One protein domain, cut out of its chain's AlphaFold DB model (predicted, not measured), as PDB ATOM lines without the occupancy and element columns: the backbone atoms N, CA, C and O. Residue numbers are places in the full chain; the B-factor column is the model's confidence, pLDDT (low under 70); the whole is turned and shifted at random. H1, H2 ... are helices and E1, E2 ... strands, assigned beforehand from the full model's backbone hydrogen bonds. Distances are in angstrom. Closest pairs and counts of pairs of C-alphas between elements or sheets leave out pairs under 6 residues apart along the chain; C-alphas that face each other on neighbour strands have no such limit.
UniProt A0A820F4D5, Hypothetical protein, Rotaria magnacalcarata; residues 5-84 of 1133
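AT A GLANCE: This is residues 5 to 84 of the 1133 residues of the protein "Hypothetical protein" of Rotaria magnacalcarata (UniProt A0A820F4D5). Two helices, H1 and H2, cover one face of a ribbon of two antiparallel strands, E1 and E3; H1 packs mainly over E1 and H2 over E3, and the helices pack on each other at a steep tilt. A second, very small ribbon, E2 with E4, lies at one end of the long axis, while the links around Ala 15 and Gly 66 make the other end. The printed part has 80 residues, with two named helices and four named strands in the order E1, H1, E2, H2, E3, E4; the class is mixed, helices and strands. It is compact, with a radius of gyration of the C-alphas of 12.3 A, and only just elongated, spanning 40 by 20 by 19 A.

HOW THE PARTS SIT: E1, residues 5 to 10, and E3, residues 71 to 77, are antiparallel neighbours at 155 degrees between their directions. N 7 and O 74 are 2.9 A apart and N 74 and O 7 are 2.8 A apart, both within hydrogen-bond range. H1, residues 23 to 39, comes closest to E1 at the C-alphas of Ile 7 and Val 33, 6.8 A apart. H2, residues 46 to 61, has 13 pairs of C-alphas within 8 A of E3, the closest being Ala 56 and Val 74 at 5.5 A; H2 and E1 are apart. H1 and H2 touch, with the C-alphas of Ser 30 and Glu 50 closest at 5.3 A, at a steep tilt of 63 degrees, opposite ways. In both helices every O i to N i+4 pair is within hydrogen-bond range. E2, residues 42 to 44, and E4, residues 81 to 83, are antiparallel neighbours at 143 degrees, with N 43 and O 82 at 2.8 A, within hydrogen-bond range. E2 comes closest to H1 at the C-alphas of Leu 37 and Lys 43, 6.0 A apart. E3 and E4 meet only through their link, and H1 and E4 are apart.

IN THESE COORDINATES: E1 begins at C-alpha 5 (176.492, 236.911, 111.782) and is 16.7 A long from first to last C-alpha; E3 is 19.6 A long. H1 measures 24.4 A and H2 22.3 A, the latter ending at C-alpha 61 (169.699, 230.194, 130.724). E2 measures 7.0 A and E4 6.8 A, with E4 ending at C-alpha 83 (170.838, 240.968, 100.640).

THE WHOLE: The two C-alphas farthest apart are those of Gly 66 and Leu 84, at 40.2 A. The printed part has no cut. The link from E1 to H1, with 12 residues, is long; that from H2 to E3 is short but not tight, and the other three are tight. The mean pLDDT of the printed part is 78.2, and it is under 70 at residues 13 to 15, 63 to 69 and 83 to 84.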
ATOM      1  N   LEU A   5     176.594 235.489 111.499       78.50
ATOM      2  CA  LEU A   5     176.492 236.911 111.782       78.50
ATOM      3  C   LEU A   5     175.966 237.103 113.212       78.50
ATOM      4  O   LEU A   5     174.927 236.547 113.575       78.50
ATOM      5  N   LYS A   6     176.717 237.843 114.035       86.94
ATOM      6  CA  LYS A   6     176.383 238.140 115.437       86.94
ATOM      7  C   LYS A   6     175.555 239.422 115.513       86.94
ATOM      8  O   LYS A   6     175.944 240.443 114.949       86.94
ATOM      9  N   ILE A   7     174.436 239.364 116.226       83.56
ATOM     10  CA  ILE A   7     173.566 240.504 116.523       83.56
ATOM     11  C   ILE A   7     173.332 240.522 118.029       83.56
ATOM     12  O   ILE A   7     172.865 239.537 118.595       83.56
ATOM     13  N   ASP A   8     173.670 241.630 118.675       83.75
ATOM     14  CA  ASP A   8     173.439 241.830 120.102       83.75
ATOM     15  C   ASP A   8     172.157 242.636 120.312       83.75
ATOM     16  O   ASP A   8     171.941 243.652 119.654       83.75
ATOM     17  N   VAL A   9     171.300 242.161 121.212       84.81
ATOM     18  CA  VAL A   9     169.989 242.750 121.504       84.81
ATOM     19  C   VAL A   9     169.940 243.160 122.967       84.81
ATOM     20  O   VAL A   9     170.259 242.347 123.838       84.81
ATOM     21  N   ASP A  10     169.513 244.390 123.245       81.12
ATOM     22  CA  ASP A  10     169.201 244.825 124.607       81.12
ATOM     23  C   ASP A  10     167.933 244.111 125.112       81.12
ATOM     24  O   ASP A  10     166.868 244.143 124.485       81.12
ATOM     25  N   VAL A  11     168.076 243.434 126.249       81.19
ATOM     26  CA  VAL A  11     167.023 242.698 126.958       81.19
ATOM     27  C   VAL A  11     166.838 243.186 128.402       81.19
ATOM     28  O   VAL A  11     166.044 242.596 129.133       81.19
ATOM     29  N   SER A  12     167.506 244.277 128.798       74.25
ATOM     30  CA  SER A  12     167.574 244.827 130.165       74.25
ATOM     31  C   SER A  12     166.221 245.118 130.823       74.25
ATOM     32  O   SER A  12     166.102 245.022 132.042       74.25
ATOM     33  N   MET A  13     165.178 245.401 130.034       68.12
ATOM     34  CA  MET A  13     163.805 245.597 130.526       68.12
ATOM     35  C   MET A  13     163.127 244.305 131.032       68.12
ATOM     36  O   MET A  13     162.007 244.356 131.539       68.12
ATOM     37  N   ASN A  14     163.780 243.142 130.930       68.31
ATOM     38  CA  ASN A  14     163.294 241.883 131.493       68.31
ATOM     39  C   ASN A  14     163.806 241.690 132.925       68.31
ATOM     40  O   ASN A  14     164.995 241.470 133.150       68.31
ATOM     41  N   ALA A  15     162.886 241.677 133.893       56.38
ATOM     42  CA  ALA A  15     163.204 241.552 135.318       56.38
ATOM     43  C   ALA A  15     163.918 240.237 135.713       56.38
ATOM     44  O   ALA A  15     164.479 240.148 136.802       56.38
ATOM     45  N   SER A  16     163.915 239.209 134.855       71.50
ATOM     46  CA  SER A  16     164.665 237.965 135.071       71.50
ATOM     47  C   SER A  16     165.056 237.299 133.748       71.50
ATOM     48  O   SER A  16     164.368 237.447 132.741       71.50
ATOM     49  N   VAL A  17     166.124 236.496 133.747       71.31
ATOM     50  CA  VAL A  17     166.469 235.646 132.586       71.31
ATOM     51  C   VAL A  17     165.432 234.525 132.382       71.31
ATOM     52  O   VAL A  17     165.230 234.065 131.260       71.31
ATOM     53  N   GLU A  18     164.684 234.154 133.426       76.25
ATOM     54  CA  GLU A  18     163.518 233.270 133.344       76.25
ATOM     55  C   GLU A  18     162.388 233.826 132.455       76.25
ATOM     56  O   GLU A  18     161.810 233.059 131.685       76.25
ATOM     57  N   SER A  19     162.088 235.134 132.496       77.56
ATOM     58  CA  SER A  19     160.993 235.718 131.694       77.56
ATOM     59  C   SER A  19     161.297 235.776 130.193       77.56
ATOM     60  O   SER A  19     160.371 235.824 129.386       77.56
ATOM     61  N   LEU A  20     162.570 235.648 129.797       78.00
ATOM     62  CA  LEU A  20     162.978 235.502 128.393       78.00
ATOM     63  C   LEU A  20     162.449 234.207 127.742       78.00
ATOM     64  O   LEU A  20     162.532 234.066 126.525       78.00
ATOM     65  N   LYS A  21     161.901 233.262 128.523       79.88
ATOM     66  CA  LYS A  21     161.241 232.042 128.022       79.88
ATOM     67  C   LYS A  21     159.860 232.293 127.402       79.88
ATOM     68  O   LYS A  21     159.372 231.410 126.699       79.88
ATOM     69  N   ASP A  22     159.208 233.432 127.662       83.56
ATOM     70  CA  ASP A  22     157.880 233.706 127.101       83.56
ATOM     71  C   ASP A  22     157.968 233.881 125.573       83.56
ATOM     72  O   ASP A  22     158.702 234.727 125.059       83.56
ATOM     73  N   SER A  23     157.170 233.105 124.837       80.19
ATOM     74  CA  SER A  23     157.000 233.206 123.384       80.19
ATOM     75  C   SER A  23     156.703 234.632 122.894       80.19
ATOM     76  O   SER A  23     157.065 234.974 121.770       80.19
ATOM     77  N   ARG A  24     156.068 235.485 123.711       82.44
ATOM     78  CA  ARG A  24     155.840 236.911 123.418       82.44
ATOM     79  C   ARG A  24     157.157 237.687 123.378       82.44
ATOM     80  O   ARG A  24     157.431 238.359 122.386       82.44
ATOM     81  N   VAL A  25     157.989 237.530 124.409       82.81
ATOM     82  CA  VAL A  25     159.304 238.183 124.540       82.81
ATOM     83  C   VAL A  25     160.270 237.668 123.472       82.81
ATOM     84  O   VAL A  25     160.946 238.455 122.815       82.81
ATOM     85  N   ILE A  26     160.271 236.359 123.206       84.81
ATOM     86  CA  ILE A  26     161.069 235.747 122.132       84.81
ATOM     87  C   ILE A  26     160.676 236.309 120.757       84.81
ATOM     88  O   ILE A  26     161.552 236.582 119.934       84.81
ATOM     89  N   ASN A  27     159.382 236.530 120.504       83.44
ATOM     90  CA  ASN A  27     158.915 237.163 119.270       83.44
ATOM     91  C   ASN A  27     159.295 238.650 119.182       83.44
ATOM     92  O   ASN A  27     159.595 239.125 118.089       83.44
ATOM     93  N   GLU A  28     159.322 239.384 120.296       85.56
ATOM     94  CA  GLU A  28     159.785 240.779 120.323       85.56
ATOM     95  C   GLU A  28     161.295 240.889 120.053       85.56
ATOM     96  O   GLU A  28     161.711 241.669 119.197       85.56
ATOM     97  N   ILE A  29     162.106 240.041 120.697       85.81
ATOM     98  CA  ILE A  29     163.543 239.897 120.412       85.81
ATOM     99  C   ILE A  29     163.748 239.565 118.928       85.81
ATOM    100  O   ILE A  29     164.545 240.212 118.255       85.81
ATOM    101  N   SER A  30     162.981 238.615 118.387       89.56
ATOM    102  CA  SER A  30     163.101 238.203 116.981       89.56
ATOM    103  C   SER A  30     162.720 239.315 115.995       89.56
ATOM    104  O   SER A  30     163.310 239.386 114.919       89.56
ATOM    105  N   LYS A  31     161.790 240.215 116.358       87.88
ATOM    106  CA  LYS A  31     161.518 241.446 115.594       87.88
ATOM    107  C   LYS A  31     162.710 242.401 115.642       87.88
ATOM    108  O   LYS A  31     163.238 242.718 114.586       87.88
ATOM    109  N   LYS A  32     163.205 242.746 116.838       88.06
ATOM    110  CA  LYS A  32     164.387 243.617 117.019       88.06
ATOM    111  C   LYS A  32     165.593 243.130 116.204       88.06
ATOM    112  O   LYS A  32     166.229 243.920 115.519       88.06
ATOM    113  N   VAL A  33     165.862 241.820 116.189       86.62
ATOM    114  CA  VAL A  33     166.932 241.219 115.367       86.62
ATOM    115  C   VAL A  33     166.682 241.379 113.858       86.62
ATOM    116  O   VAL A  33     167.627 241.612 113.108       86.62
ATOM    117  N   ILE A  34     165.434 241.268 113.395       86.62
ATOM    118  CA  ILE A  34     165.063 241.479 111.984       86.62
ATOM    119  C   ILE A  34     165.152 242.952 111.590       86.62
ATOM    120  O   ILE A  34     165.540 243.251 110.463       86.62
ATOM    121  N   ASP A  35     164.819 243.869 112.490       86.31
ATOM    122  CA  ASP A  35     164.897 245.301 112.217       86.31
ATOM    123  C   ASP A  35     166.369 245.763 112.155       86.31
ATOM    124  O   ASP A  35     166.754 246.395 111.173       86.31
ATOM    125  N   ILE A  36     167.236 245.267 113.052       85.56
ATOM    126  CA  ILE A  36     168.704 245.442 112.971       85.56
ATOM    127  C   ILE A  36     169.304 244.805 111.698       85.56
ATOM    128  O   ILE A  36     170.315 245.281 111.179       85.56
ATOM    129  N   LEU A  37     168.712 243.726 111.160       81.56
ATOM    130  CA  LEU A  37     169.112 243.189 109.850       81.56
ATOM    131  C   LEU A  37     168.733 244.148 108.711       81.56
ATOM    132  O   LEU A  37     169.579 244.412 107.857       81.56
ATOM    133  N   LYS A  38     167.513 244.707 108.706       81.75
ATOM    134  CA  LYS A  38     167.073 245.671 107.676       81.75
ATOM    135  C   LYS A  38     167.957 246.916 107.652       81.75
ATOM    136  O   LYS A  38     168.366 247.335 106.577       81.75
ATOM    137  N   GLU A  39     168.293 247.458 108.825       81.00
ATOM    138  CA  GLU A  39     169.227 248.587 108.983       81.00
ATOM    139  C   GLU A  39     170.606 248.299 108.366       81.00
ATOM    140  O   GLU A  39     171.282 249.208 107.894       81.00
ATOM    141  N   LYS A  40     171.010 247.023 108.313       78.25
ATOM    142  CA  LYS A  40     172.255 246.548 107.690       78.25
ATOM    143  C   LYS A  40     172.079 246.080 106.237       78.25
ATOM    144  O   LYS A  40     172.941 245.370 105.724       78.25
ATOM    145  N   GLY A  41     170.972 246.436 105.579       73.38
ATOM    146  CA  GLY A  41     170.680 246.046 104.194       73.38
ATOM    147  C   GLY A  41     170.423 244.545 104.012       73.38
ATOM    148  O   GLY A  41     170.649 244.000 102.935       73.38
ATOM    149  N   GLN A  42     169.988 243.848 105.065       81.44
ATOM    150  CA  GLN A  42     169.873 242.390 105.102       81.44
ATOM    151  C   GLN A  42     168.467 241.919 105.490       81.44
ATOM    152  O   GLN A  42     167.716 242.582 106.203       81.44
ATOM    153  N   LYS A  43     168.105 240.722 105.025       81.75
ATOM    154  CA  LYS A  43     166.782 240.120 105.205       81.75
ATOM    155  C   LYS A  43     166.925 238.660 105.612       81.75
ATOM    156  O   LYS A  43     167.687 237.916 105.013       81.75
ATOM    157  N   ALA A  44     166.166 238.225 106.612       82.81
ATOM    158  CA  ALA A  44     166.110 236.823 107.023       82.81
ATOM    159  C   ALA A  44     164.657 236.395 107.260       82.81
ATOM    160  O   ALA A  44     163.800 237.206 107.622       82.81
ATOM    161  N   ARG A  45     164.361 235.105 107.068       82.50
ATOM    162  CA  ARG A  45     163.020 234.556 107.332       82.50
ATOM    163  C   ARG A  45     162.746 234.544 108.836       82.50
ATOM    164  O   ARG A  45     163.559 234.014 109.593       82.50
ATOM    165  N   PHE A  46     161.581 235.047 109.256       82.50
ATOM    166  CA  PHE A  46     161.231 235.193 110.679       82.50
ATOM    167  C   PHE A  46     161.450 233.906 111.484       82.50
ATOM    168  O   PHE A  46     162.122 233.931 112.507       82.50
ATOM    169  N   SER A  47     160.990 232.760 110.974       78.75
ATOM    170  CA  SER A  47     161.129 231.453 111.632       78.75
ATOM    171  C   SER A  47     162.580 230.981 111.827       78.75
ATOM    172  O   SER A  47     162.851 230.187 112.728       78.75
ATOM    173  N   ALA A  48     163.532 231.470 111.025       79.94
ATOM    174  CA  ALA A  48     164.954 231.201 111.227       79.94
ATOM    175  C   ALA A  48     165.544 232.084 112.336       79.94
ATOM    176  O   ALA A  48     166.279 231.585 113.190       79.94
ATOM    177  N   VAL A  49     165.172 233.368 112.367       84.62
ATOM    178  CA  VAL A  49     165.577 234.311 113.422       84.62
ATOM    179  C   VAL A  49     164.969 233.924 114.771       84.62
ATOM    180  O   VAL A  49     165.658 233.935 115.788       84.62
ATOM    181  N   GLU A  50     163.712 233.488 114.781       86.44
ATOM    182  CA  GLU A  50     163.016 232.965 115.958       86.44
ATOM    183  C   GLU A  50     163.723 231.723 116.521       86.44
ATOM    184  O   GLU A  50     163.947 231.619 117.729       86.44
ATOM    185  N   LYS A  51     164.162 230.801 115.652       84.75
ATOM    186  CA  LYS A  51     164.944 229.623 116.055       84.75
ATOM    187  C   LYS A  51     166.330 230.003 116.594       84.75
ATOM    188  O   LYS A  51     166.766 229.425 117.588       84.75
ATOM    189  N   ALA A  52     167.003 230.986 115.991       84.31
ATOM    190  CA  ALA A  52     168.273 231.511 116.497       84.31
ATOM    191  C   ALA A  52     168.108 232.187 117.874       84.31
ATOM    192  O   ALA A  52     168.885 231.917 118.788       84.31
ATOM    193  N   SER A  53     167.051 232.985 118.053       85.12
ATOM    194  CA  SER A  53     166.719 233.664 119.313       85.12
ATOM    195  C   SER A  53     166.384 232.667 120.426       85.12
ATOM    196  O   SER A  53     166.912 232.778 121.531       85.12
ATOM    197  N   LYS A  54     165.590 231.625 120.129       85.94
ATOM    198  CA  LYS A  54     165.298 230.515 121.057       85.94
ATOM    199  C   LYS A  54     166.568 229.792 121.514       85.94
ATOM    200  O   LYS A  54     166.733 229.537 122.708       85.94
ATOM    201  N   ASN A  55     167.488 229.515 120.590       84.06
ATOM    202  CA  ASN A  55     168.779 228.911 120.919       84.06
ATOM    203  C   ASN A  55     169.637 229.838 121.798       84.06
ATOM    204  O   ASN A  55     170.209 229.373 122.782       84.06
ATOM    205  N   ALA A  56     169.693 231.138 121.490       84.31
ATOM    206  CA  ALA A  56     170.446 232.122 122.270       84.31
ATOM    207  C   ALA A  56     169.915 232.256 123.710       84.31
ATOM    208  O   ALA A  56     170.699 232.202 124.657       84.31
ATOM    209  N   VAL A  57     168.591 232.348 123.893       83.38
ATOM    210  CA  VAL A  57     167.953 232.384 125.222       83.38
ATOM    211  C   VAL A  57     168.248 231.103 126.012       83.38
ATOM    212  O   VAL A  57     168.642 231.178 127.174       83.38
ATOM    213  N   SER A  58     168.145 229.928 125.381       83.62
ATOM    214  CA  SER A  58     168.492 228.641 126.009       83.62
ATOM    215  C   SER A  58     169.963 228.578 126.459       83.62
ATOM    216  O   SER A  58     170.278 228.101 127.552       83.62
ATOM    217  N   LEU A  59     170.878 229.131 125.656       80.19
ATOM    218  CA  LEU A  59     172.312 229.176 125.956       80.19
ATOM    219  C   LEU A  59     172.688 230.241 127.007       80.19
ATOM    220  O   LEU A  59     173.724 230.124 127.661       80.19
ATOM    221  N   LEU A  60     171.844 231.259 127.206       78.50
ATOM    222  CA  LEU A  60     171.957 232.211 128.314       78.50
ATOM    223  C   LEU A  60     171.445 231.594 129.628       78.50
ATOM    224  O   LEU A  60     172.118 231.692 130.654       78.50
ATOM    225  N   LEU A  61     170.308 230.895 129.584       74.56
ATOM    226  CA  LEU A  61     169.699 230.194 130.724       74.56
ATOM    227  C   LEU A  61     170.604 229.116 131.331       74.56
ATOM    228  O   LEU A  61     170.656 228.972 132.551       74.56
ATOM    229  N   THR A  62     171.343 228.375 130.502       70.75
ATOM    230  CA  THR A  62     172.317 227.378 130.983       70.75
ATOM    231  C   THR A  62     173.566 228.006 131.608       70.75
ATOM    232  O   THR A  62     174.220 227.351 132.414       70.75
ATOM    233  N   LYS A  63     173.878 229.275 131.302       66.19
ATOM    234  CA  LYS A  63     175.052 230.001 131.827       66.19
ATOM    235  C   LYS A  63     174.755 230.958 132.990       66.19
ATOM    236  O   LYS A  63     175.680 231.307 133.718       66.19
ATOM    237  N   LYS A  64     173.511 231.422 133.163       59.81
ATOM    238  CA  LYS A  64     173.125 232.426 134.177       59.81
ATOM    239  C   LYS A  64     171.751 232.147 134.810       59.81
ATOM    240  O   LYS A  64     170.828 232.949 134.676       59.81
ATOM    241  N   LYS A  65     171.614 231.050 135.562       53.31
ATOM    242  CA  LYS A  65     170.485 230.906 136.502       53.31
ATOM    243  C   LYS A  65     170.536 232.024 137.555       53.31
ATOM    244  O   LYS A  65     171.600 232.286 138.112       53.31
ATOM    245  N   GLY A  66     169.399 232.661 137.838       56.06
ATOM    246  CA  GLY A  66     169.246 233.579 138.979       56.06
ATOM    247  C   GLY A  66     169.956 234.939 138.885       56.06
ATOM    248  O   GLY A  66     170.127 235.589 139.911       56.06
ATOM    249  N   LYS A  67     170.375 235.395 137.696       59.62
ATOM    250  CA  LYS A  67     170.921 236.752 137.483       59.62
ATOM    251  C   LYS A  67     170.188 237.458 136.341       59.62
ATOM    252  O   LYS A  67     169.678 236.799 135.440       59.62
ATOM    253  N   THR A  68     170.145 238.788 136.363       63.56
ATOM    254  CA  THR A  68     169.669 239.601 135.232       63.56
ATOM    255  C   THR A  68     170.693 239.615 134.089       63.56
ATOM    256  O   THR A  68     171.874 239.291 134.264       63.56
ATOM    257  N   ALA A  69     170.239 239.975 132.888       68.81
ATOM    258  CA  ALA A  69     171.084 240.146 131.712       68.81
ATOM    259  C   ALA A  69     170.694 241.435 130.981       68.81
ATOM    260  O   ALA A  69     169.514 241.704 130.792       68.81
ATOM    261  N   THR A  70     171.692 242.217 130.572       74.25
ATOM    262  CA  THR A  70     171.502 243.445 129.788       74.25
ATOM    263  C   THR A  70     171.456 243.163 128.290       74.25
ATOM    264  O   THR A  70     170.575 243.671 127.612       74.25
ATOM    265  N   PHE A  71     172.341 242.300 127.781       78.44
ATOM    266  CA  PHE A  71     172.433 241.976 126.353       78.44
ATOM    267  C   PHE A  71     172.342 240.473 126.068       78.44
ATOM    268  O   PHE A  71     172.836 239.643 126.837       78.44
ATOM    269  N   LEU A  72     171.748 240.140 124.920       84.94
ATOM    270  CA  LEU A  72     171.633 238.795 124.362       84.94
ATOM    271  C   LEU A  72     172.276 238.743 122.966       84.94
ATOM    272  O   LEU A  72     171.795 239.392 122.040       84.94
ATOM    273  N   SER A  73     173.322 237.929 122.798       86.50
ATOM    274  CA  SER A  73     173.946 237.675 121.491       86.50
ATOM    275  C   SER A  73     173.198 236.587 120.716       86.50
ATOM    276  O   SER A  73     173.252 235.409 121.075       86.50
ATOM    277  N   VAL A  74     172.545 236.963 119.619       85.38
ATOM    278  CA  VAL A  74     171.910 236.054 118.655       85.38
ATOM    279  C   VAL A  74     172.856 235.833 117.472       85.38
ATOM    280  O   VAL A  74     173.410 236.780 116.919       85.38
ATOM    281  N   TYR A  75     173.051 234.574 117.074       86.62
ATOM    282  CA  TYR A  75     173.929 234.191 115.964       86.62
ATOM    283  C   TYR A  75     173.105 233.598 114.818       86.62
ATOM    284  O   TYR A  75     172.438 232.577 114.997       86.62
ATOM    285  N   ILE A  76     173.167 234.216 113.638       81.56
ATOM    286  CA  ILE A  76     172.415 233.799 112.447       81.56
ATOM    287  C   ILE A  76     173.392 233.240 111.400       81.56
ATOM    288  O   ILE A  76     174.317 233.950 111.008       81.56
ATOM    289  N   PRO A  77     173.228 231.995 110.914       76.81
ATOM    290  CA  PRO A  77     174.062 231.466 109.834       76.81
ATOM    291  C   PRO A  77     173.906 232.298 108.556       76.81
ATOM    292  O   PRO A  77     172.783 232.575 108.134       76.81
ATOM    293  N   THR A  78     175.017 232.665 107.911       74.62
ATOM    294  CA  THR A  78     175.010 233.562 106.735       74.62
ATOM    295  C   THR A  78     174.194 233.013 105.565       74.62
ATOM    296  O   THR A  78     173.568 233.775 104.840       74.62
ATOM    297  N   ASN A  79     174.088 231.688 105.433       73.00
ATOM    298  CA  ASN A  79     173.267 231.020 104.417       73.00
ATOM    299  C   ASN A  79     171.737 231.121 104.642       73.00
ATOM    300  O   ASN A  79     170.984 230.397 103.990       73.00
ATOM    301  N   VAL A  80     171.283 231.930 105.602       72.00
ATOM    302  CA  VAL A  80     169.862 232.226 105.876       72.00
ATOM    303  C   VAL A  80     169.602 233.745 105.882       72.00
ATOM    304  O   VAL A  80     168.550 234.199 106.335       72.00
ATOM    305  N   VAL A  81     170.567 234.523 105.381       71.81
ATOM    306  CA  VAL A  81     170.506 235.976 105.231       71.81
ATOM    307  C   VAL A  81     170.632 236.321 103.746       71.81
ATOM    308  O   VAL A  81     171.589 235.932 103.083       71.81
ATOM    309  N   GLU A  82     169.642 237.034 103.229       70.94
ATOM    310  CA  GLU A  82     169.538 237.537 101.858       70.94
ATOM    311  C   GLU A  82     169.896 239.037 101.853       70.94
ATOM    312  O   GLU A  82     169.577 239.753 102.807       70.94
ATOM    313  N   SER A  83     170.552 239.532 100.798       59.62
ATOM    314  CA  SER A  83     170.838 240.968 100.640       59.62
ATOM    315  C   SER A  83     169.607 241.707 100.113       59.62
ATOM    316  O   SER A  83     168.952 241.224  99.189       59.62
ATOM    317  N   LEU A  84     169.301 242.885 100.659       52.66
ATOM    318  CA  LEU A  84     168.299 243.799 100.103       52.66
ATOM    319  C   LEU A  84     168.939 244.624  98.982       52.66
ATOM    320  O   LEU A  84     169.445 245.720  99.204       52.66
TER     321      LEU A  84